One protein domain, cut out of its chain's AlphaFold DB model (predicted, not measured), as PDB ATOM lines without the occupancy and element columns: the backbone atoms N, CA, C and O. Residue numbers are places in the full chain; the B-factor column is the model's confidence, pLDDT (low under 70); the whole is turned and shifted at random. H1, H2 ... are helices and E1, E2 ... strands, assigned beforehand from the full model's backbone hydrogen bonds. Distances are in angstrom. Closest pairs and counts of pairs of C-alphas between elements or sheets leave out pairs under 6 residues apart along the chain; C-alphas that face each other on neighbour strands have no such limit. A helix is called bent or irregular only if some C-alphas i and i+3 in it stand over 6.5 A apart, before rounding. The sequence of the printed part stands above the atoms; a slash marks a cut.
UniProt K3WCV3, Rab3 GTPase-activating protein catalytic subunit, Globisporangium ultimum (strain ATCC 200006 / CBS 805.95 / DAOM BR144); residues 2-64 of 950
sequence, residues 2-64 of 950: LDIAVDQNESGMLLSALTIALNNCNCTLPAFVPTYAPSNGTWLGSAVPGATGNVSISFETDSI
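AT A GLANCE: This is residues 2 to 64 of the 950 residues of the protein "Rab3 GTPase-activating protein catalytic subunit" of Globisporangium ultimum (strain ATCC 200006 / CBS 805.95 / DAOM BR144) (UniProt K3WCV3). A small antiparallel sheet of three strands forms a wall, and one helix, H1, lies lengthwise over one face of it, covering E1 and E2 but not E3; the other face is bare. The helix and the strands run roughly along the longest axis, and the hairpin links turn at opposite ends of it, the one round Ser 39 at the same end as the first and last printed residues and the one round Thr 52 at the other. The printed part has 63 residues with one named helix and three named strands, in the order H1 E1 E2 E3 along the chain, and the order across the sheet is E1 - E2 - E3, all antiparallel. The class is mixed, helices and strands, with 30 residues, under half of the printed ones, in named elements. The whole is only just compact, close to loose, with a radius of gyration of the C-alphas of 12.4 A, and its outline is elongated, with spans of 38 by 23 by 16 A.

IN THESE COORDINATES: The inner strand of the sheet is E2, residues 43 to 47, which is also the longest strand by residues and measures 13.3 A from first to last C-alpha. Before it in the chain comes E1, residues 31 to 34, 10.3 A long, and after it comes E3, residues 57 to 60, 10.0 A long. H1 holds residues 8 to 24 and measures 24.4 A from first to last C-alpha. It begins with C-alpha 8 at (-26.987, 19.917, 51.724) and ends with C-alpha 24 at (-37.407, 35.855, 36.529). The last strand, E3, ends with C-alpha 60 at (-26.625, 30.576, 56.081).

HOW THE PARTS SIT: The sheet is a meander, each strand the antiparallel neighbour of the one before, with E1 and E3 as its edge strands. E1 and E2 form a hairpin, with an angle of 166 degrees between their N-to-C directions. The C-alphas of Phe 32 and Gly 45 face each other at 4.1 A, and N 33 and O 44 are within hydrogen-bond range at 2.8 A, as are N 31 and O 46 at 2.9 A. E2 and E3 form a second hairpin, at 177 degrees. There the C-alphas of Ser 46 and Ser 58 face each other at 4.5 A, and N 45 and O 59 are within hydrogen-bond range at 2.8 A, as are N 57 and O 47 at 3.1 A. The C-alphas of the sheet lie up to 1.3 A off the best plane through them. H1 is on the sheet at a height over the sheet of 8.0 A, and the two make two layers, a helix on one face of a sheet. It lies over E1 and E2 and runs along the strands, its line and that of E1 standing at 16 degrees on the local plane. The closest C-alphas of H1 and E1 are those of Ser 11 and Val 33, 5.9 A apart. The closest C-alphas of H1 and E2 are those of Thr 19 and Ser 46, 6.8 A apart. In H1 every O i to N i+4 pair is within hydrogen-bond range, and the helix is not bent.

THE WHOLE: The two C-alphas farthest apart are those of Leu 2 and Thr 52, at 40.5 A, while the first and last printed C-alphas, those of Leu 2 and Ile 64, are 24.8 A apart. The printed part has no cut. The links from H1 to E1, E1 to E2 and E2 to E3 are short, with 6, 8 and 9 residues between the elements. The mean pLDDT of the printed part is 78.2, and the model's confidence is under 70 in residues 2 to 5, 38 to 40, 52 to 55 and 62 to 64.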
ATOM      1  N   LEU A   2     -43.762  12.741  57.134       41.31
ATOM      2  CA  LEU A   2     -42.435  12.127  57.227       41.31
ATOM      3  C   LEU A   2     -41.411  13.266  57.117       41.31
ATOM      4  O   LEU A   2     -41.518  14.050  56.176       41.31
ATOM      5  N   ASP A   3     -40.489  13.386  58.074       49.50
ATOM      6  CA  ASP A   3     -39.359  14.321  57.994       49.50
ATOM      7  C   ASP A   3     -38.490  13.903  56.797       49.50
ATOM      8  O   ASP A   3     -37.682  12.978  56.881       49.50
ATOM      9  N   ILE A   4     -38.725  14.525  55.640       62.59
ATOM     10  CA  ILE A   4     -37.889  14.353  54.454       62.59
ATOM     11  C   ILE A   4     -36.591  15.102  54.744       62.59
ATOM     12  O   ILE A   4     -36.573  16.331  54.762       62.59
ATOM     13  N   ALA A   5     -35.523  14.359  55.021       65.38
ATOM     14  CA  ALA A   5     -34.189  14.922  55.136       65.38
ATOM     15  C   ALA A   5     -33.682  15.269  53.731       65.38
ATOM     16  O   ALA A   5     -33.510  14.374  52.906       65.38
ATOM     17  N   VAL A   6     -33.479  16.560  53.465       74.12
ATOM     18  CA  VAL A   6     -32.885  17.054  52.213       74.12
ATOM     19  C   VAL A   6     -31.387  17.219  52.451       74.12
ATOM     20  O   VAL A   6     -30.993  17.924  53.379       74.12
ATOM     21  N   ASP A   7     -30.543  16.544  51.674       79.88
ATOM     22  CA  ASP A   7     -29.089  16.677  51.838       79.88
ATOM     23  C   ASP A   7     -28.612  18.080  51.414       79.88
ATOM     24  O   ASP A   7     -29.248  18.747  50.596       79.88
ATOM     25  N   GLN A   8     -27.476  18.549  51.932       79.62
ATOM     26  CA  GLN A   8     -26.987  19.917  51.724       79.62
ATOM     27  C   GLN A   8     -26.818  20.278  50.237       79.62
ATOM     28  O   GLN A   8     -27.119  21.402  49.827       79.62
ATOM     29  N   ASN A   9     -26.398  19.315  49.412       83.69
ATOM     30  CA  ASN A   9     -26.297  19.493  47.964       83.69
ATOM     31  C   ASN A   9     -27.673  19.645  47.298       83.69
ATOM     32  O   ASN A   9     -27.843  20.496  46.424       83.69
ATOM     33  N   GLU A  10     -28.665  18.860  47.720       85.56
ATOM     34  CA  GLU A  10     -30.033  18.943  47.197       85.56
ATOM     35  C   GLU A  10     -30.692  20.268  47.595       85.56
ATOM     36  O   GLU A  10     -31.317  20.920  46.755       85.56
ATOM     37  N   SER A  11     -30.478  20.722  48.834       85.44
ATOM     38  CA  SER A  11     -30.934  22.031  49.307       85.44
ATOM     39  C   SER A  11     -30.317  23.171  48.494       85.44
ATOM     40  O   SER A  11     -31.022  24.107  48.119       85.44
ATOM     41  N   GLY A  12     -29.024  23.077  48.158       86.12
ATOM     42  CA  GLY A  12     -28.342  24.042  47.293       86.12
ATOM     43  C   GLY A  12     -28.902  24.070  45.865       86.12
ATOM     44  O   GLY A  12     -29.121  25.146  45.304       86.12
ATOM     45  N   MET A  13     -29.207  22.904  45.287       87.50
ATOM     46  CA  MET A  13     -29.833  22.814  43.959       87.50
ATOM     47  C   MET A  13     -31.253  23.394  43.953       87.50
ATOM     48  O   MET A  13     -31.603  24.153  43.046       87.50
ATOM     49  N   LEU A  14     -32.053  23.086  44.977       88.50
ATOM     50  CA  LEU A  14     -33.396  23.637  45.166       88.50
ATOM     51  C   LEU A  14     -33.363  25.155  45.336       88.50
ATOM     52  O   LEU A  14     -34.145  25.858  44.694       88.50
ATOM     53  N   LEU A  15     -32.438  25.668  46.152       89.25
ATOM     54  CA  LEU A  15     -32.294  27.102  46.366       89.25
ATOM     55  C   LEU A  15     -31.864  27.812  45.081       89.25
ATOM     56  O   LEU A  15     -32.409  28.865  44.768       89.25
ATOM     57  N   SER A  16     -30.955  27.227  44.299       88.44
ATOM     58  CA  SER A  16     -30.548  27.769  42.996       88.44
ATOM     59  C   SER A  16     -31.725  27.842  42.017       88.44
ATOM     60  O   SER A  16     -32.002  28.901  41.451       88.44
ATOM     61  N   ALA A  17     -32.496  26.756  41.884       90.31
ATOM     62  CA  ALA A  17     -33.684  26.726  41.031       90.31
ATOM     63  C   ALA A  17     -34.741  27.757  41.468       90.31
ATOM     64  O   ALA A  17     -35.303  28.470  40.633       90.31
ATOM     65  N   LEU A  18     -34.971  27.877  42.778       88.62
ATOM     66  CA  LEU A  18     -35.900  28.842  43.362       88.62
ATOM     67  C   LEU A  18     -35.432  30.285  43.142       88.62
ATOM     68  O   LEU A  18     -36.228  31.137  42.762       88.62
ATOM     69  N   THR A  19     -34.137  30.549  43.309       86.69
ATOM     70  CA  THR A  19     -33.532  31.872  43.107       86.69
ATOM     71  C   THR A  19     -33.659  32.317  41.650       86.69
ATOM     72  O   THR A  19     -34.040  33.456  41.388       86.69
ATOM     73  N   ILE A  20     -33.437  31.412  40.687       88.19
ATOM     74  CA  ILE A  20     -33.643  31.688  39.255       88.19
ATOM     75  C   ILE A  20     -35.114  32.020  38.971       88.19
ATOM     76  O   ILE A  20     -35.405  32.987  38.265       88.19
ATOM     77  N   ALA A  21     -36.050  31.250  39.534       88.62
ATOM     78  CA  ALA A  21     -37.480  31.499  39.368       88.62
ATOM     79  C   ALA A  21     -37.902  32.854  39.961       88.62
ATOM     80  O   ALA A  21     -38.606  33.620  39.304       88.62
ATOM     81  N   LEU A  22     -37.434  33.182  41.168       87.62
ATOM     82  CA  LEU A  22     -37.716  34.458  41.827       87.62
ATOM     83  C   LEU A  22     -37.118  35.641  41.063       87.62
ATOM     84  O   LEU A  22     -37.790  36.660  40.921       87.62
ATOM     85  N   ASN A  23     -35.915  35.488  40.502       85.75
ATOM     86  CA  ASN A  23     -35.292  36.520  39.678       85.75
ATOM     87  C   ASN A  23     -36.097  36.790  38.398       85.75
ATOM     88  O   ASN A  23     -36.361  37.942  38.063       85.75
ATOM     89  N   ASN A  24     -36.557  35.733  37.719       87.06
ATOM     90  CA  ASN A  24     -37.407  35.855  36.529       87.06
ATOM     91  C   ASN A  24     -38.754  36.529  36.836       87.06
ATOM     92  O   ASN A  24     -39.314  37.211  35.981       87.06
ATOM     93  N   CYS A  25     -39.259  36.358  38.059       88.75
ATOM     94  CA  CYS A  25     -40.471  37.013  38.549       88.75
ATOM     95  C   CYS A  25     -40.214  38.399  39.163       88.75
ATOM     96  O   CYS A  25     -41.159  39.017  39.653       88.75
ATOM     97  N   ASN A  26     -38.966  38.880  39.175       85.06
ATOM     98  CA  ASN A  26     -38.558  40.109  39.856       85.06
ATOM     99  C   ASN A  26     -39.000  40.167  41.339       85.06
ATOM    100  O   ASN A  26     -39.366  41.221  41.859       85.06
ATOM    101  N   CYS A  27     -39.021  39.017  42.016       82.56
ATOM    102  CA  CYS A  27     -39.421  38.899  43.412       82.56
ATOM    103  C   CYS A  27     -38.191  39.025  44.314       82.56
ATOM    104  O   CYS A  27     -37.332  38.149  44.316       82.56
ATOM    105  N   THR A  28     -38.121  40.098  45.102       82.88
ATOM    106  CA  THR A  28     -36.989  40.405  45.998       82.88
ATOM    107  C   THR A  28     -37.144  39.806  47.400       82.88
ATOM    108  O   THR A  28     -36.374  40.132  48.305       82.88
ATOM    109  N   LEU A  29     -38.170  38.980  47.626       83.06
ATOM    110  CA  LEU A  29     -38.382  38.339  48.922       83.06
ATOM    111  C   LEU A  29     -37.331  37.237  49.149       83.06
ATOM    112  O   LEU A  29     -37.039  36.479  48.222       83.06
ATOM    113  N   PRO A  30     -36.779  37.115  50.371       84.25
ATOM    114  CA  PRO A  30     -35.831  36.060  50.697       84.25
ATOM    115  C   PRO A  30     -36.507  34.688  50.651       84.25
ATOM    116  O   PRO A  30     -37.590  34.490  51.206       84.25
ATOM    117  N   ALA A  31     -35.843  33.739  50.001       84.31
ATOM    118  CA  ALA A  31     -36.285  32.357  49.874       84.31
ATOM    119  C   ALA A  31     -35.428  31.457  50.760       84.31
ATOM    120  O   ALA A  31     -34.216  31.651  50.816       84.31
ATOM    121  N   PHE A  32     -36.035  30.463  51.411       86.38
ATOM    122  CA  PHE A  32     -35.342  29.536  52.307       86.38
ATOM    123  C   PHE A  32     -35.659  28.089  51.943       86.38
ATOM    124  O   PHE A  32     -36.811  27.735  51.693       86.38
ATOM    125  N   VAL A  33     -34.628  27.252  51.952       86.81
ATOM    126  CA  VAL A  33     -34.702  25.809  51.748       86.81
ATOM    127  C   VAL A  33     -34.095  25.135  52.979       86.81
ATOM    128  O   VAL A  33     -32.986  25.501  53.376       86.81
ATOM    129  N   PRO A  34     -34.797  24.182  53.618       82.94
ATOM    130  CA  PRO A  34     -34.247  23.474  54.765       82.94
ATOM    131  C   PRO A  34     -33.047  22.633  54.325       82.94
ATOM    132  O   PRO A  34     -33.065  22.006  53.262       82.94
ATOM    133  N   THR A  35     -32.006  22.626  55.145       78.25
ATOM    134  CA  THR A  35     -30.882  21.691  55.063       78.25
ATOM    135  C   THR A  35     -31.079  20.619  56.123       78.25
ATOM    136  O   THR A  35     -31.325  20.936  57.284       78.25
ATOM    137  N   TYR A  36     -30.975  19.348  55.739       76.81
ATOM    138  CA  TYR A  36     -31.273  18.181  56.574       76.81
ATOM    139  C   TYR A  36     -32.749  18.106  57.012       76.81
ATOM    140  O   TYR A  36     -33.649  18.456  56.247       76.81
ATOM    141  N   ALA A  37     -33.024  17.562  58.202       73.25
ATOM    142  CA  ALA A  37     -34.376  17.501  58.745       73.25
ATOM    143  C   ALA A  37     -34.831  18.908  59.186       73.25
ATOM    144  O   ALA A  37     -34.088  19.572  59.914       73.25
ATOM    145  N   PRO A  38     -36.052  19.361  58.837       65.94
ATOM    146  CA  PRO A  38     -36.563  20.679  59.235       65.94
ATOM    147  C   PRO A  38     -36.562  20.904  60.755       65.94
ATOM    148  O   PRO A  38     -36.454  22.036  61.226       65.94
ATOM    149  N   SER A  39     -36.648  19.816  61.523       65.44
ATOM    150  CA  SER A  39     -36.563  19.785  62.983       65.44
ATOM    151  C   SER A  39     -35.216  20.270  63.545       65.44
ATOM    152  O   SER A  39     -35.185  20.737  64.682       65.44
ATOM    153  N   ASN A  40     -34.135  20.254  62.754       67.94
ATOM    154  CA  ASN A  40     -32.818  20.771  63.148       67.94
ATOM    155  C   ASN A  40     -32.686  22.298  62.990       67.94
ATOM    156  O   ASN A  40     -31.709  22.881  63.451       67.94
ATOM    157  N   GLY A  41     -33.658  22.961  62.350       71.00
ATOM    158  CA  GLY A  41     -33.689  24.421  62.224       71.00
ATOM    159  C   GLY A  41     -32.592  25.025  61.335       71.00
ATOM    160  O   GLY A  41     -32.376  26.234  61.395       71.00
ATOM    161  N   THR A  42     -31.916  24.216  60.516       78.81
ATOM    162  CA  THR A  42     -30.890  24.636  59.552       78.81
ATOM    163  C   THR A  42     -31.516  24.948  58.194       78.81
ATOM    164  O   THR A  42     -32.246  24.135  57.626       78.81
ATOM    165  N   TRP A  43     -31.241  26.146  57.676       83.44
ATOM    166  CA  TRP A  43     -31.784  26.646  56.416       83.44
ATOM    167  C   TRP A  43     -30.685  27.308  55.595       83.44
ATOM    168  O   TRP A  43     -29.845  28.034  56.135       83.44
ATOM    169  N   LEU A  44     -30.747  27.103  54.283       85.12
ATOM    170  CA  LEU A  44     -30.042  27.910  53.297       85.12
ATOM    171  C   LEU A  44     -31.044  28.863  52.663       85.12
ATOM    172  O   LEU A  44     -32.136  28.449  52.276       85.12
ATOM    173  N   GLY A  45     -30.682  30.130  52.532       87.06
ATOM    174  CA  GLY A  45     -31.534  31.107  51.885       87.06
ATOM    175  C   GLY A  45     -30.788  32.062  50.977       87.06
ATOM    176  O   GLY A  45     -29.579  32.249  51.079       87.06
ATOM    177  N   SER A  46     -31.532  32.671  50.065       85.44
ATOM    178  CA  SER A  46     -31.024  33.698  49.163       85.44
ATOM    179  C   SER A  46     -32.123  34.708  48.853       85.44
ATOM    180  O   SER A  46     -33.291  34.342  48.707       85.44
ATOM    181  N   ALA A  47     -31.756  35.982  48.771       84.62
ATOM    182  CA  ALA A  47     -32.595  37.040  48.231       84.62
ATOM    183  C   ALA A  47     -31.945  37.599  46.968       84.62
ATOM    184  O   ALA A  47     -30.773  37.993  46.971       84.62
ATOM    185  N   VAL A  48     -32.734  37.636  45.896       83.88
ATOM    186  CA  VAL A  48     -32.313  38.186  44.610       83.88
ATOM    187  C   VAL A  48     -32.477  39.706  44.583       83.88
ATOM    188  O   VAL A  48     -33.434  40.225  45.163       83.88
ATOM    189  N   PRO A  49     -31.582  40.427  43.883       77.88
ATOM    190  CA  PRO A  49     -31.575  41.891  43.873       77.88
ATOM    191  C   PRO A  49     -32.818  42.519  43.219       77.88
ATOM    192  O   PRO A  49     -33.143  43.677  43.478       77.88
ATOM    193  N   GLY A  50     -33.497  41.767  42.343       75.19
ATOM    194  CA  GLY A  50     -34.516  42.298  41.439       75.19
ATOM    195  C   GLY A  50     -33.922  43.154  40.311       75.19
ATOM    196  O   GLY A  50     -32.712  43.294  40.176       75.19
ATOM    197  N   ALA A  51     -34.783  43.746  39.485       71.31
ATOM    198  CA  ALA A  51     -34.430  44.441  38.246       71.31
ATOM    199  C   ALA A  51     -33.655  45.755  38.454       71.31
ATOM    200  O   ALA A  51     -33.063  46.271  37.509       71.31
ATOM    201  N   THR A  52     -33.683  46.313  39.665       63.00
ATOM    202  CA  THR A  52     -33.043  47.594  40.015       63.00
ATOM    203  C   THR A  52     -32.001  47.465  41.124       63.00
ATOM    204  O   THR A  52     -31.431  48.474  41.533       63.00
ATOM    205  N   GLY A  53     -31.798  46.263  41.667       63.81
ATOM    206  CA  GLY A  53     -30.846  46.016  42.742       63.81
ATOM    207  C   GLY A  53     -29.550  45.411  42.218       63.81
ATOM    208  O   GLY A  53     -29.556  44.636  41.268       63.81
ATOM    209  N   ASN A  54     -28.443  45.713  42.894       67.00
ATOM    210  CA  ASN A  54     -27.127  45.137  42.588       67.00
ATOM    211  C   ASN A  54     -26.648  44.183  43.696       67.00
ATOM    212  O   ASN A  54     -25.563  43.624  43.610       67.00
ATOM    213  N   VAL A  55     -27.441  44.026  44.760       64.19
ATOM    214  CA  VAL A  55     -27.047  43.328  45.986       64.19
ATOM    215  C   VAL A  55     -27.826  42.026  46.102       64.19
ATOM    216  O   VAL A  55     -29.048  42.042  46.250       64.19
ATOM    217  N   SER A  56     -27.118  40.902  46.052       70.50
ATOM    218  CA  SER A  56     -27.650  39.593  46.433       70.50
ATOM    219  C   SER A  56     -27.298  39.303  47.886       70.50
ATOM    220  O   SER A  56     -26.159  39.522  48.294       70.50
ATOM    221  N   ILE A  57     -28.248  38.780  48.657       75.50
ATOM    222  CA  ILE A  57     -28.023  38.422  50.063       75.50
ATOM    223  C   ILE A  57     -28.111  36.904  50.185       75.50
ATOM    224  O   ILE A  57     -29.117  36.317  49.786       75.50
ATOM    225  N   SER A  58     -27.076  36.268  50.732       79.12
ATOM    226  CA  SER A  58     -27.104  34.862  51.138       79.12
ATOM    227  C   SER A  58     -27.396  34.748  52.634       79.12
ATOM    228  O   SER A  58     -26.941  35.554  53.445       79.12
ATOM    229  N   PHE A  59     -28.187  33.745  52.998       79.25
ATOM    230  CA  PHE A  59     -28.519  33.416  54.377       79.25
ATOM    231  C   PHE A  59     -28.035  31.998  54.662       79.25
ATOM    232  O   PHE A  59     -28.515  31.038  54.061       79.25
ATOM    233  N   GLU A  60     -27.107  31.866  55.599       77.50
ATOM    234  CA  GLU A  60     -26.625  30.576  56.081       77.50
ATOM    235  C   GLU A  60     -26.980  30.449  57.560       77.50
ATOM    236  O   GLU A  60     -26.757  31.373  58.346       77.50
ATOM    237  N   THR A  61     -27.572  29.315  57.932       75.50
ATOM    238  CA  THR A  61     -27.943  29.023  59.318       75.50
ATOM    239  C   THR A  61     -27.100  27.866  59.823       75.50
ATOM    240  O   THR A  61     -27.111  26.795  59.220       75.50
ATOM    241  N   ASP A  62     -26.425  28.072  60.949       69.69
ATOM    242  CA  ASP A  62     -25.667  27.040  61.652       69.69
ATOM    243  C   ASP A  62     -26.169  26.946  63.101       69.69
ATOM    244  O   ASP A  62     -26.551  27.956  63.703       69.69
ATOM    245  N   SER A  63     -26.204  25.736  63.657       67.19
ATOM    246  CA  SER A  63     -26.704  25.466  65.006       67.19
ATOM    247  C   SER A  63     -25.587  24.885  65.863       67.19
ATOM    248  O   SER A  63     -25.107  23.782  65.605       67.19
ATOM    249  N   ILE A  64     -25.202  25.603  66.915       66.31
ATOM    250  CA  ILE A  64     -24.153  25.168  67.838       66.31
ATOM    251  C   ILE A  64     -24.824  24.686  69.135       66.31
ATOM    252  O   ILE A  64     -25.667  25.411  69.669       66.31
TER     253      ILE A  64